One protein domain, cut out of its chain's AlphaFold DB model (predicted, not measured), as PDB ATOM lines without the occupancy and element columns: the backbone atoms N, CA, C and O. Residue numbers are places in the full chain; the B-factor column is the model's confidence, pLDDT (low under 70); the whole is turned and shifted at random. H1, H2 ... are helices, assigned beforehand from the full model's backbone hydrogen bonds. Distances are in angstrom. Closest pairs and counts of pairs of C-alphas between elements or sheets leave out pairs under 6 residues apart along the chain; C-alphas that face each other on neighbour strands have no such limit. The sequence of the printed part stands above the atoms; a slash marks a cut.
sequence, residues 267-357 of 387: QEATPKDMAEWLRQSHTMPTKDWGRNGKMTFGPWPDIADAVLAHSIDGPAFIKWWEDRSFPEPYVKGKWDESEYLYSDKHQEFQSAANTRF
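AT A GLANCE: This is residues 267 to 357 of the 387 residues of the protein "ClpC protein" of Symbiodinium pilosum (UniProt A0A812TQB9). Two short helices, H1 and H3, lie side by side and run opposite ways, with H4 near H1; the chain between H1 and H3 makes a long loop with the small helix H2 at its far end. The longest helix, H5, crosses that loop near residues 282 and 297 and touches no helix; residues 336 to 342, of which 339 to 342 belong to H5, stick out. The printed part has 91 residues with five named helices, H1 to H5 in order, and no named strand; the class is all helix. It is compact, with a radius of gyration of the C-alphas of 13.2 A and spans of 37 by 30 by 21 A.

HOW THE PARTS SIT: H1, residues 271 to 278, and H3, residues 301 to 309, touch at a shallow tilt of 5 degrees; their closest C-alphas, of Ala 275 and Ala 304, are 4.1 A apart. Between them in the chain, residues 282 to 283 pair antiparallel with residues 296 to 297, and H2, residues 289 to 292, touches no helix. H4, residues 314 to 322, is close to H1 but not clearly touching; the closest C-alphas, of Met 274 and Gly 314, are 6.2 A apart. H5, residues 339 to 354, is apart from H1, H2, H3 and H4. Every O i to N i+4 pair is within hydrogen-bond range in H1, H3 and H4, and 10 of 12 in H5; H2 is too short for such a pair.

IN THESE COORDINATES: H1 begins at C-alpha 271 (12.685, -42.035, 30.174) and is 10.5 A long. H2 measures 6.5 A, H3 12.1 A and H4 12.0 A. H5 measures 22.5 A and ends at C-alpha 354 (7.097, -40.927, 12.177).

THE WHOLE: The farthest C-alphas, of Arg 291 and Ser 311, are 37.1 A apart. The printed part has no cut. The link H4 to H5 is long, with 16 residues. The pLDDT is under 70 in residues 285 to 294 and 324 to 345.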
ATOM      1  N   GLN A 267      16.639 -40.293  20.087       92.00
ATOM      2  CA  GLN A 267      18.006 -40.764  20.356       92.00
ATOM      3  C   GLN A 267      18.646 -40.117  21.595       92.00
ATOM      4  O   GLN A 267      19.597 -40.663  22.143       92.00
ATOM      5  N   GLU A 268      18.126 -38.977  22.053       93.69
ATOM      6  CA  GLU A 268      18.618 -38.266  23.240       93.69
ATOM      7  C   GLU A 268      17.567 -38.196  24.361       93.69
ATOM      8  O   GLU A 268      17.804 -37.578  25.398       93.69
ATOM      9  N   ALA A 269      16.397 -38.812  24.167       94.75
ATOM     10  CA  ALA A 269      15.284 -38.698  25.096       94.75
ATOM     11  C   ALA A 269      15.540 -39.498  26.378       94.75
ATOM     12  O   ALA A 269      15.849 -40.691  26.346       94.75
ATOM     13  N   THR A 270      15.341 -38.857  27.528       96.69
ATOM     14  CA  THR A 270      15.309 -39.555  28.816       96.69
ATOM     15  C   THR A 270      14.027 -40.392  28.942       96.69
ATOM     16  O   THR A 270      13.056 -40.147  28.217       96.69
ATOM     17  N   PRO A 271      13.939 -41.326  29.910       95.75
ATOM     18  CA  PRO A 271      12.685 -42.035  30.174       95.75
ATOM     19  C   PRO A 271      11.510 -41.091  30.451       95.75
ATOM     20  O   PRO A 271      10.371 -41.369  30.078       95.75
ATOM     21  N   LYS A 272      11.783 -39.936  31.073       97.19
ATOM     22  CA  LYS A 272      10.772 -38.906  31.309       97.19
ATOM     23  C   LYS A 272      10.299 -38.273  30.001       97.19
ATOM     24  O   LYS A 272       9.091 -38.186  29.807       97.19
ATOM     25  N   ASP A 273      11.220 -37.885  29.120       95.81
ATOM     26  CA  ASP A 273      10.887 -37.257  27.834       95.81
ATOM     27  C   ASP A 273      10.089 -38.216  26.943       95.81
ATOM     28  O   ASP A 273       9.083 -37.831  26.349       95.81
ATOM     29  N   MET A 274      10.483 -39.495  26.913       93.44
ATOM     30  CA  MET A 274       9.754 -40.543  26.195       93.44
ATOM     31  C   MET A 274       8.338 -40.728  26.742       93.44
ATOM     32  O   MET A 274       7.370 -40.746  25.981       93.44
ATOM     33  N   ALA A 275       8.188 -40.834  28.064       93.06
ATOM     34  CA  ALA A 275       6.880 -40.970  28.694       93.06
ATOM     35  C   ALA A 275       6.002 -39.724  28.501       93.06
ATOM     36  O   ALA A 275       4.785 -39.841  28.379       93.06
ATOM     37  N   GLU A 276       6.593 -38.531  28.477       95.19
ATOM     38  CA  GLU A 276       5.879 -37.290  28.185       95.19
ATOM     39  C   GLU A 276       5.387 -37.261  26.738       95.19
ATOM     40  O   GLU A 276       4.202 -37.007  26.525       95.19
ATOM     41  N   TRP A 277       6.234 -37.619  25.767       93.25
ATOM     42  CA  TRP A 277       5.834 -37.760  24.364       93.25
ATOM     43  C   TRP A 277       4.663 -38.738  24.218       93.25
ATOM     44  O   TRP A 277       3.645 -38.393  23.633       93.25
ATOM     45  N   LEU A 278       4.750 -39.917  24.842       90.38
ATOM     46  CA  LEU A 278       3.715 -40.957  24.784       90.38
ATOM     47  C   LEU A 278       2.370 -40.542  25.397       90.38
ATOM     48  O   LEU A 278       1.335 -41.110  25.050       90.38
ATOM     49  N   ARG A 279       2.360 -39.582  26.327       93.44
ATOM     50  CA  ARG A 279       1.130 -39.058  26.943       93.44
ATOM     51  C   ARG A 279       0.471 -37.951  26.122       93.44
ATOM     52  O   ARG A 279      -0.623 -37.519  26.487       93.44
ATOM     53  N   GLN A 280       1.099 -37.492  25.043       91.44
ATOM     54  CA  GLN A 280       0.533 -36.478  24.161       91.44
ATOM     55  C   GLN A 280      -0.381 -37.111  23.106       91.44
ATOM     56  O   GLN A 280      -0.326 -38.304  22.816       91.44
ATOM     57  N   SER A 281      -1.270 -36.295  22.545       88.50
ATOM     58  CA  SER A 281      -1.969 -36.631  21.305       88.50
ATOM     59  C   SER A 281      -1.163 -36.096  20.127       88.50
ATOM     60  O   SER A 281      -0.698 -34.958  20.165       88.50
ATOM     61  N   HIS A 282      -1.019 -36.893  19.075       85.69
ATOM     62  CA  HIS A 282      -0.194 -36.553  17.919       85.69
ATOM     63  C   HIS A 282      -1.070 -36.291  16.705       85.69
ATOM     64  O   HIS A 282      -1.870 -37.143  16.317       85.69
ATOM     65  N   THR A 283      -0.930 -35.111  16.107       79.25
ATOM     66  CA  THR A 283      -1.685 -34.735  14.911       79.25
ATOM     67  C   THR A 283      -1.299 -35.615  13.728       79.25
ATOM     68  O   THR A 283      -0.126 -35.902  13.489       79.25
ATOM     69  N   MET A 284      -2.307 -36.024  12.968       70.62
ATOM     70  CA  MET A 284      -2.143 -36.801  11.749       70.62
ATOM     71  C   MET A 284      -1.427 -36.018  10.634       70.62
ATOM     72  O   MET A 284      -1.863 -34.912  10.310       70.62
ATOM     73  N   PRO A 285      -0.394 -36.590   9.981       59.81
ATOM     74  CA  PRO A 285       0.304 -35.913   8.890       59.81
ATOM     75  C   PRO A 285      -0.471 -35.898   7.558       59.81
ATOM     76  O   PRO A 285      -0.204 -35.037   6.723       59.81
ATOM     77  N   THR A 286      -1.436 -36.803   7.328       60.31
ATOM     78  CA  THR A 286      -2.128 -36.912   6.027       60.31
ATOM     79  C   THR A 286      -3.651 -37.034   6.137       60.31
ATOM     80  O   THR A 286      -4.195 -37.576   7.099       60.31
ATOM     81  N   LYS A 287      -4.358 -36.543   5.106       56.34
ATOM     82  CA  LYS A 287      -5.830 -36.599   4.995       56.34
ATOM     83  C   LYS A 287      -6.372 -38.015   4.752       56.34
ATOM     84  O   LYS A 287      -7.546 -38.254   5.021       56.34
ATOM     85  N   ASP A 288      -5.550 -38.945   4.263       54.53
ATOM     86  CA  ASP A 288      -6.002 -40.275   3.817       54.53
ATOM     87  C   ASP A 288      -6.473 -41.184   4.958       54.53
ATOM     88  O   ASP A 288      -7.408 -41.964   4.785       54.53
ATOM     89  N   TRP A 289      -5.904 -41.020   6.149       56.41
ATOM     90  CA  TRP A 289      -6.357 -41.689   7.375       56.41
ATOM     91  C   TRP A 289      -7.539 -40.983   8.048       56.41
ATOM     92  O   TRP A 289      -8.311 -41.601   8.784       56.41
ATOM     93  N   GLY A 290      -7.757 -39.709   7.708       51.72
ATOM     94  CA  GLY A 290      -8.948 -38.952   8.090       51.72
ATOM     95  C   GLY A 290     -10.255 -39.544   7.542       51.72
ATOM     96  O   GLY A 290     -11.330 -39.107   7.948       51.72
ATOM     97  N   ARG A 291     -10.200 -40.577   6.684       49.94
ATOM     98  CA  ARG A 291     -11.379 -41.323   6.203       49.94
ATOM     99  C   ARG A 291     -12.202 -41.970   7.327       49.94
ATOM    100  O   ARG A 291     -13.393 -42.176   7.127       49.94
ATOM    101  N   ASN A 292     -11.618 -42.190   8.510       59.50
ATOM    102  CA  ASN A 292     -12.327 -42.686   9.700       59.50
ATOM    103  C   ASN A 292     -12.643 -41.586  10.741       59.50
ATOM    104  O   ASN A 292     -13.012 -41.896  11.872       59.50
ATOM    105  N   GLY A 293     -12.470 -40.302  10.402       62.84
ATOM    106  CA  GLY A 293     -12.805 -39.168  11.275       62.84
ATOM    107  C   GLY A 293     -11.850 -38.918  12.454       62.84
ATOM    108  O   GLY A 293     -12.063 -37.970  13.210       62.84
ATOM    109  N   LYS A 294     -10.786 -39.716  12.621       67.44
ATOM    110  CA  LYS A 294      -9.730 -39.466  13.615       67.44
ATOM    111  C   LYS A 294      -8.676 -38.511  13.049       67.44
ATOM    112  O   LYS A 294      -8.080 -38.790  12.017       67.44
ATOM    113  N   MET A 295      -8.434 -37.404  13.753       73.38
ATOM    114  CA  MET A 295      -7.426 -36.389  13.391       73.38
ATOM    115  C   MET A 295      -6.169 -36.442  14.274       73.38
ATOM    116  O   MET A 295      -5.199 -35.725  14.023       73.38
ATOM    117  N   THR A 296      -6.178 -37.294  15.303       81.06
ATOM    118  CA  THR A 296      -5.098 -37.439  16.282       81.06
ATOM    119  C   THR A 296      -4.894 -38.903  16.667       81.06
ATOM    120  O   THR A 296      -5.866 -39.653  16.774       81.06
ATOM    121  N   PHE A 297      -3.644 -39.281  16.930       83.19
ATOM    122  CA  PHE A 297      -3.251 -40.573  17.497       83.19
ATOM    123  C   PHE A 297      -2.819 -40.441  18.958       83.19
ATOM    124  O   PHE A 297      -2.437 -39.357  19.402       83.19
ATOM    125  N   GLY A 298      -2.861 -41.555  19.692       82.56
ATOM    126  CA  GLY A 298      -2.599 -41.565  21.130       82.56
ATOM    127  C   GLY A 298      -3.712 -40.874  21.935       82.56
ATOM    128  O   GLY A 298      -4.802 -40.632  21.405       82.56
ATOM    129  N   PRO A 299      -3.471 -40.562  23.217       89.12
ATOM    130  CA  PRO A 299      -2.252 -40.850  23.981       89.12
ATOM    131  C   PRO A 299      -2.102 -42.340  24.344       89.12
ATOM    132  O   PRO A 299      -3.071 -43.101  24.317       89.12
ATOM    133  N   TRP A 300      -0.896 -42.750  24.746       86.81
ATOM    134  CA  TRP A 300      -0.566 -44.109  25.206       86.81
ATOM    135  C   TRP A 300      -0.015 -44.115  26.646       86.81
ATOM    136  O   TRP A 300       1.149 -44.466  26.868       86.81
ATOM    137  N   PRO A 301      -0.837 -43.756  27.652       87.62
ATOM    138  CA  PRO A 301      -0.391 -43.643  29.042       87.62
ATOM    139  C   PRO A 301       0.142 -44.962  29.615       87.62
ATOM    140  O   PRO A 301       1.122 -44.945  30.347       87.62
ATOM    141  N   ASP A 302      -0.427 -46.103  29.216       82.12
ATOM    142  CA  ASP A 302       0.043 -47.418  29.665       82.12
ATOM    143  C   ASP A 302       1.494 -47.703  29.223       82.12
ATOM    144  O   ASP A 302       2.285 -48.252  29.987       82.12
ATOM    145  N   ILE A 303       1.865 -47.296  27.998       83.38
ATOM    146  CA  ILE A 303       3.243 -47.427  27.497       83.38
ATOM    147  C   ILE A 303       4.146 -46.424  28.222       83.38
ATOM    148  O   ILE A 303       5.253 -46.775  28.623       83.38
ATOM    149  N   ALA A 304       3.668 -45.196  28.437       89.75
ATOM    150  CA  ALA A 304       4.407 -44.168  29.166       89.75
ATOM    151  C   ALA A 304       4.754 -44.599  30.603       89.75
ATOM    152  O   ALA A 304       5.878 -44.388  31.061       89.75
ATOM    153  N   ASP A 305       3.812 -45.226  31.308       86.81
ATOM    154  CA  ASP A 305       4.020 -45.718  32.671       86.81
ATOM    155  C   ASP A 305       5.029 -46.874  32.700       86.81
ATOM    156  O   ASP A 305       5.894 -46.907  33.577       86.81
ATOM    157  N   ALA A 306       4.995 -47.768  31.705       84.31
ATOM    158  CA  ALA A 306       5.992 -48.827  31.553       84.31
ATOM    159  C   ALA A 306       7.397 -48.267  31.259       84.31
ATOM    160  O   ALA A 306       8.372 -48.698  31.876       84.31
ATOM    161  N   VAL A 307       7.503 -47.271  30.373       88.31
ATOM    162  CA  VAL A 307       8.763 -46.571  30.069       88.31
ATOM    163  C   VAL A 307       9.396 -46.000  31.340       88.31
ATOM    164  O   VAL A 307      10.590 -46.194  31.572       88.31
ATOM    165  N   LEU A 308       8.600 -45.363  32.204       92.50
ATOM    166  CA  LEU A 308       9.085 -44.839  33.484       92.50
ATOM    167  C   LEU A 308       9.460 -45.945  34.470       92.50
ATOM    168  O   LEU A 308      10.541 -45.896  35.054       92.50
ATOM    169  N   ALA A 309       8.587 -46.939  34.654       88.00
ATOM    170  CA  ALA A 309       8.800 -48.024  35.611       88.00
ATOM    171  C   ALA A 309      10.085 -48.812  35.320       88.00
ATOM    172  O   ALA A 309      10.762 -49.265  36.243       88.00
ATOM    173  N   HIS A 310      10.439 -48.937  34.040       86.06
ATOM    174  CA  HIS A 310      11.615 -49.668  33.582       86.06
ATOM    175  C   HIS A 310      12.801 -48.771  33.214       86.06
ATOM    176  O   HIS A 310      13.830 -49.290  32.791       86.06
ATOM    177  N   SER A 311      12.688 -47.450  33.402       92.44
ATOM    178  CA  SER A 311      13.738 -46.485  33.047       92.44
ATOM    179  C   SER A 311      14.232 -46.648  31.600       92.44
ATOM    180  O   SER A 311      15.432 -46.603  31.338       92.44
ATOM    181  N   ILE A 312      13.303 -46.858  30.665       88.38
ATOM    182  CA  ILE A 312      13.606 -47.041  29.241       88.38
ATOM    183  C   ILE A 312      13.877 -45.664  28.636       88.38
ATOM    184  O   ILE A 312      12.966 -44.850  28.512       88.38
ATOM    185  N   ASP A 313      15.127 -45.380  28.287       93.94
ATOM    186  CA  ASP A 313      15.474 -44.180  27.528       93.94
ATOM    187  C   ASP A 313      15.106 -44.336  26.046       93.94
ATOM    188  O   ASP A 313      14.678 -45.398  25.588       93.94
ATOM    189  N   GLY A 314      15.213 -43.257  25.280       92.75
ATOM    190  CA  GLY A 314      14.802 -43.275  23.888       92.75
ATOM    191  C   GLY A 314      15.629 -44.210  22.989       92.75
ATOM    192  O   GLY A 314      15.005 -44.931  22.215       92.75
ATOM    193  N   PRO A 315      16.970 -44.339  23.107       93.12
ATOM    194  CA  PRO A 315      17.722 -45.388  22.408       93.12
ATOM    195  C   PRO A 315      17.247 -46.809  22.727       93.12
ATOM    196  O   PRO A 315      17.064 -47.614  21.809       93.12
ATOM    197  N   ALA A 316      17.004 -47.123  24.004       89.44
ATOM    198  CA  ALA A 316      16.441 -48.410  24.395       89.44
ATOM    199  C   ALA A 316      15.033 -48.598  23.815       89.44
ATOM    200  O   ALA A 316      14.723 -49.685  23.334       89.44
ATOM    201  N   PHE A 317      14.212 -47.542  23.790       88.75
ATOM    202  CA  PHE A 317      12.870 -47.552  23.208       88.75
ATOM    203  C   PHE A 317      12.876 -47.729  21.682       88.75
ATOM    204  O   PHE A 317      12.048 -48.463  21.151       88.75
ATOM    205  N   ILE A 318      13.807 -47.094  20.964       87.88
ATOM    206  CA  ILE A 318      13.988 -47.256  19.514       87.88
ATOM    207  C   ILE A 318      14.377 -48.700  19.208       87.88
ATOM    208  O   ILE A 318      13.702 -49.353  18.418       87.88
ATOM    209  N   LYS A 319      15.413 -49.222  19.877       84.75
ATOM    210  CA  LYS A 319      15.849 -50.611  19.694       84.75
ATOM    211  C   LYS A 319      14.712 -51.586  19.989       84.75
ATOM    212  O   LYS A 319      14.458 -52.519  19.237       84.75
ATOM    213  N   TRP A 320      14.003 -51.337  21.082       79.75
ATOM    214  CA  TRP A 320      12.826 -52.089  21.478       79.75
ATOM    215  C   TRP A 320      11.731 -52.105  20.398       79.75
ATOM    216  O   TRP A 320      11.198 -53.167  20.066       79.75
ATOM    217  N   TRP A 321      11.431 -50.934  19.831       77.75
ATOM    218  CA  TRP A 321      10.465 -50.735  18.754       77.75
ATOM    219  C   TRP A 321      10.878 -51.453  17.459       77.75
ATOM    220  O   TRP A 321      10.049 -52.103  16.822       77.75
ATOM    221  N   GLU A 322      12.155 -51.373  17.087       76.69
ATOM    222  CA  GLU A 322      12.712 -51.995  15.881       76.69
ATOM    223  C   GLU A 322      12.764 -53.525  15.986       76.69
ATOM    224  O   GLU A 322      12.326 -54.224  15.069       76.69
ATOM    225  N   ASP A 323      13.202 -54.050  17.134       74.44
ATOM    226  CA  ASP A 323      13.332 -55.489  17.392       74.44
ATOM    227  C   ASP A 323      11.988 -56.158  17.745       74.44
ATOM    228  O   ASP A 323      11.928 -57.371  17.956       74.44
ATOM    229  N   ARG A 324      10.896 -55.378  17.835       67.50
ATOM    230  CA  ARG A 324       9.543 -55.817  18.239       67.50
ATOM    231  C   ARG A 324       9.508 -56.560  19.581       67.50
ATOM    232  O   ARG A 324       8.607 -57.359  19.839       67.50
ATOM    233  N   SER A 325      10.475 -56.301  20.455       61.62
ATOM    234  CA  SER A 325      10.697 -57.054  21.692       61.62
ATOM    235  C   SER A 325       9.881 -56.489  22.866       61.62
ATOM    236  O   SER A 325      10.426 -56.110  23.896       61.62
ATOM    237  N   PHE A 326       8.552 -56.401  22.722       57.75
ATOM    238  CA  PHE A 326       7.618 -55.953  23.775       57.75
ATOM    239  C   PHE A 326       7.888 -56.649  25.127       57.75
ATOM    240  O   PHE A 326       7.835 -57.878  25.172       57.75
ATOM    241  N   PRO A 327       8.154 -55.924  26.242       49.25
ATOM    242  CA  PRO A 327       8.218 -56.558  27.549       49.25
ATOM    243  C   PRO A 327       6.828 -57.092  27.909       49.25
ATOM    244  O   PRO A 327       5.893 -56.340  28.201       49.25
ATOM    245  N   GLU A 328       6.676 -58.415  27.877       49.72
ATOM    246  CA  GLU A 328       5.536 -59.090  28.493       49.72
ATOM    247  C   GLU A 328       5.645 -58.969  30.023       49.72
ATOM    248  O   GLU A 328       6.740 -59.164  30.557       49.72
ATOM    249  N   PRO A 329       4.555 -58.632  30.756       48.41
ATOM    250  CA  PRO A 329       3.141 -58.776  30.380       48.41
ATOM    251  C   PRO A 329       2.349 -57.458  30.198       48.41
ATOM    252  O   PRO A 329       1.125 -57.495  30.089       48.41
ATOM    253  N   TYR A 330       2.988 -56.286  30.160       51.12
ATOM    254  CA  TYR A 330       2.276 -55.002  30.321       51.12
ATOM    255  C   TYR A 330       1.454 -54.542  29.105       51.12
ATOM    256  O   TYR A 330       0.570 -53.697  29.245       51.12
ATOM    257  N   VAL A 331       1.689 -55.126  27.926       51.03
ATOM    258  CA  VAL A 331       0.966 -54.781  26.685       51.03
ATOM    259  C   VAL A 331       0.003 -55.893  26.246       51.03
ATOM    260  O   VAL A 331      -1.094 -55.597  25.776       51.03
ATOM    261  N   LYS A 332       0.339 -57.161  26.517       45.66
ATOM    262  CA  LYS A 332      -0.399 -58.352  26.053       45.66
ATOM    263  C   LYS A 332      -1.835 -58.465  26.594       45.66
ATOM    264  O   LYS A 332      -2.672 -59.111  25.983       45.66
ATOM    265  N   GLY A 333      -2.139 -57.811  27.722       45.03
ATOM    266  CA  GLY A 333      -3.482 -57.809  28.327       45.03
ATOM    267  C   GLY A 333      -4.380 -56.612  27.975       45.03
ATOM    268  O   GLY A 333      -5.572 -56.654  28.266       45.03
ATOM    269  N   LYS A 334      -3.840 -55.534  27.384       48.06
ATOM    270  CA  LYS A 334      -4.603 -54.314  27.015       48.06
ATOM    271  C   LYS A 334      -4.604 -54.018  25.511       48.06
ATOM    272  O   LYS A 334      -5.419 -53.227  25.028       48.06
ATOM    273  N   TRP A 335      -3.688 -54.636  24.775       45.38
ATOM    274  CA  TRP A 335      -3.593 -54.606  23.321       45.38
ATOM    275  C   TRP A 335      -3.909 -56.018  22.845       45.38
ATOM    276  O   TRP A 335      -3.017 -56.811  22.579       45.38
ATOM    277  N   ASP A 336      -5.203 -56.327  22.900       42.28
ATOM    278  CA  ASP A 336      -5.791 -57.633  22.624       42.28
ATOM    279  C   ASP A 336      -5.265 -58.224  21.304       42.28
ATOM    280  O   ASP A 336      -5.256 -57.550  20.270       42.28
ATOM    281  N   GLU A 337      -4.845 -59.488  21.358       43.50
ATOM    282  CA  GLU A 337      -4.259 -60.281  20.268       43.50
ATOM    283  C   GLU A 337      -5.259 -60.607  19.146       43.50
ATOM    284  O   GLU A 337      -4.934 -61.347  18.217       43.50
ATOM    285  N   SER A 338      -6.476 -60.052  19.177       42.44
ATOM    286  CA  SER A 338      -7.325 -60.038  17.988       42.44
ATOM    287  C   SER A 338      -6.578 -59.295  16.866       42.44
ATOM    288  O   SER A 338      -6.349 -58.085  16.953       42.44
ATOM    289  N   GLU A 339      -6.175 -60.027  15.822       44.44
ATOM    290  CA  GLU A 339      -5.311 -59.565  14.718       44.44
ATOM    291  C   GLU A 339      -5.724 -58.209  14.107       44.44
ATOM    292  O   GLU A 339      -4.882 -57.499  13.564       44.44
ATOM    293  N   TYR A 340      -6.998 -57.825  14.240       37.12
ATOM    294  CA  TYR A 340      -7.580 -56.585  13.719       37.12
ATOM    295  C   TYR A 340      -7.394 -55.333  14.600       37.12
ATOM    296  O   TYR A 340      -7.301 -54.232  14.071       37.12
ATOM    297  N   LEU A 341      -7.356 -55.442  15.935       41.34
ATOM    298  CA  LEU A 341      -7.173 -54.264  16.812       41.34
ATOM    299  C   LEU A 341      -5.693 -53.956  17.057       41.34
ATOM    300  O   LEU A 341      -5.318 -52.794  17.255       41.34
ATOM    301  N   TYR A 342      -4.855 -54.993  17.021       46.91
ATOM    302  CA  TYR A 342      -3.405 -54.862  17.094       46.91
ATOM    303  C   TYR A 342      -2.841 -54.180  15.839       46.91
ATOM    304  O   TYR A 342      -1.961 -53.327  15.963       46.91
ATOM    305  N   SER A 343      -3.383 -54.477  14.646       55.62
ATOM    306  CA  SER A 343      -2.961 -53.823  13.400       55.62
ATOM    307  C   SER A 343      -3.197 -52.317  13.435       55.62
ATOM    308  O   SER A 343      -2.286 -51.557  13.115       55.62
ATOM    309  N   ASP A 344      -4.373 -51.882  13.891       65.06
ATOM    310  CA  ASP A 344      -4.767 -50.476  13.820       65.06
ATOM    311  C   ASP A 344      -3.979 -49.632  14.819       65.06
ATOM    312  O   ASP A 344      -3.331 -48.666  14.425       65.06
ATOM    313  N   LYS A 345      -3.921 -50.016  16.103       69.00
ATOM    314  CA  LYS A 345      -3.166 -49.229  17.096       69.00
ATOM    315  C   LYS A 345      -1.657 -49.234  16.839       69.00
ATOM    316  O   LYS A 345      -0.994 -48.236  17.122       69.00
ATOM    317  N   HIS A 346      -1.102 -50.333  16.321       70.62
ATOM    318  CA  HIS A 346       0.305 -50.378  15.925       70.62
ATOM    319  C   HIS A 346       0.576 -49.451  14.734       70.62
ATOM    320  O   HIS A 346       1.563 -48.721  14.752       70.62
ATOM    321  N   GLN A 347      -0.313 -49.416  13.736       73.56
ATOM    322  CA  GLN A 347      -0.212 -48.491  12.604       73.56
ATOM    323  C   GLN A 347      -0.422 -47.025  13.020       73.56
ATOM    324  O   GLN A 347       0.284 -46.148  12.516       73.56
ATOM    325  N   GLU A 348      -1.333 -46.745  13.959       77.56
ATOM    326  CA  GLU A 348      -1.516 -45.416  14.564       77.56
ATOM    327  C   GLU A 348      -0.226 -44.970  15.270       77.56
ATOM    328  O   GLU A 348       0.288 -43.878  15.016       77.56
ATOM    329  N   PHE A 349       0.347 -45.840  16.110       79.31
ATOM    330  CA  PHE A 349       1.610 -45.572  16.792       79.31
ATOM    331  C   PHE A 349       2.765 -45.400  15.805       79.31
ATOM    332  O   PHE A 349       3.538 -44.460  15.936       79.31
ATOM    333  N   GLN A 350       2.879 -46.261  14.791       78.44
ATOM    334  CA  GLN A 350       3.918 -46.168  13.767       78.44
ATOM    335  C   GLN A 350       3.820 -44.843  13.007       78.44
ATOM    336  O   GLN A 350       4.829 -44.172  12.800       78.44
ATOM    337  N   SER A 351       2.608 -44.441  12.626       78.88
ATOM    338  CA  SER A 351       2.337 -43.151  11.993       78.88
ATOM    339  C   SER A 351       2.737 -41.975  12.891       78.88
ATOM    340  O   SER A 351       3.423 -41.072  12.423       78.88
ATOM    341  N   ALA A 352       2.386 -41.998  14.180       83.06
ATOM    342  CA  ALA A 352       2.784 -40.959  15.133       83.06
ATOM    343  C   ALA A 352       4.291 -40.951  15.420       83.06
ATOM    344  O   ALA A 352       4.918 -39.900  15.446       83.06
ATOM    345  N   ALA A 353       4.916 -42.119  15.557       82.81
ATOM    346  CA  ALA A 353       6.358 -42.242  15.722       82.81
ATOM    347  C   ALA A 353       7.104 -41.628  14.530       82.81
ATOM    348  O   ALA A 353       8.222 -41.150  14.693       82.81
ATOM    349  N   ASN A 354       6.504 -41.589  13.338       79.69
ATOM    350  CA  ASN A 354       7.097 -40.927  12.177       79.69
ATOM    351  C   ASN A 354       7.070 -39.394  12.278       79.69
ATOM    352  O   ASN A 354       7.893 -38.750  11.634       79.69
ATOM    353  N   THR A 355       6.195 -38.801  13.097       79.94
ATOM    354  CA  THR A 355       6.154 -37.344  13.313       79.94
ATOM    355  C   THR A 355       7.203 -36.863  14.315       79.94
ATOM    356  O   THR A 355       7.288 -35.667  14.573       79.94
ATOM    357  N   ARG A 356       7.985 -37.769  14.919       85.75
ATOM    358  CA  ARG A 356       9.037 -37.397  15.879       85.75
ATOM    359  C   ARG A 356      10.225 -36.705  15.217       85.75
ATOM    360  O   ARG A 356      10.910 -35.921  15.864       85.75
ATOM    361  N   PHE A 357      10.498 -37.036  13.955       88.44
ATOM    362  CA  PHE A 357      11.656 -36.512  13.247       88.44
ATOM    363  C   PHE A 357      11.472 -35.021  12.975       88.44
ATOM    364  O   PHE A 357      10.404 -34.590  12.545       88.44
TER     365      PHE A 357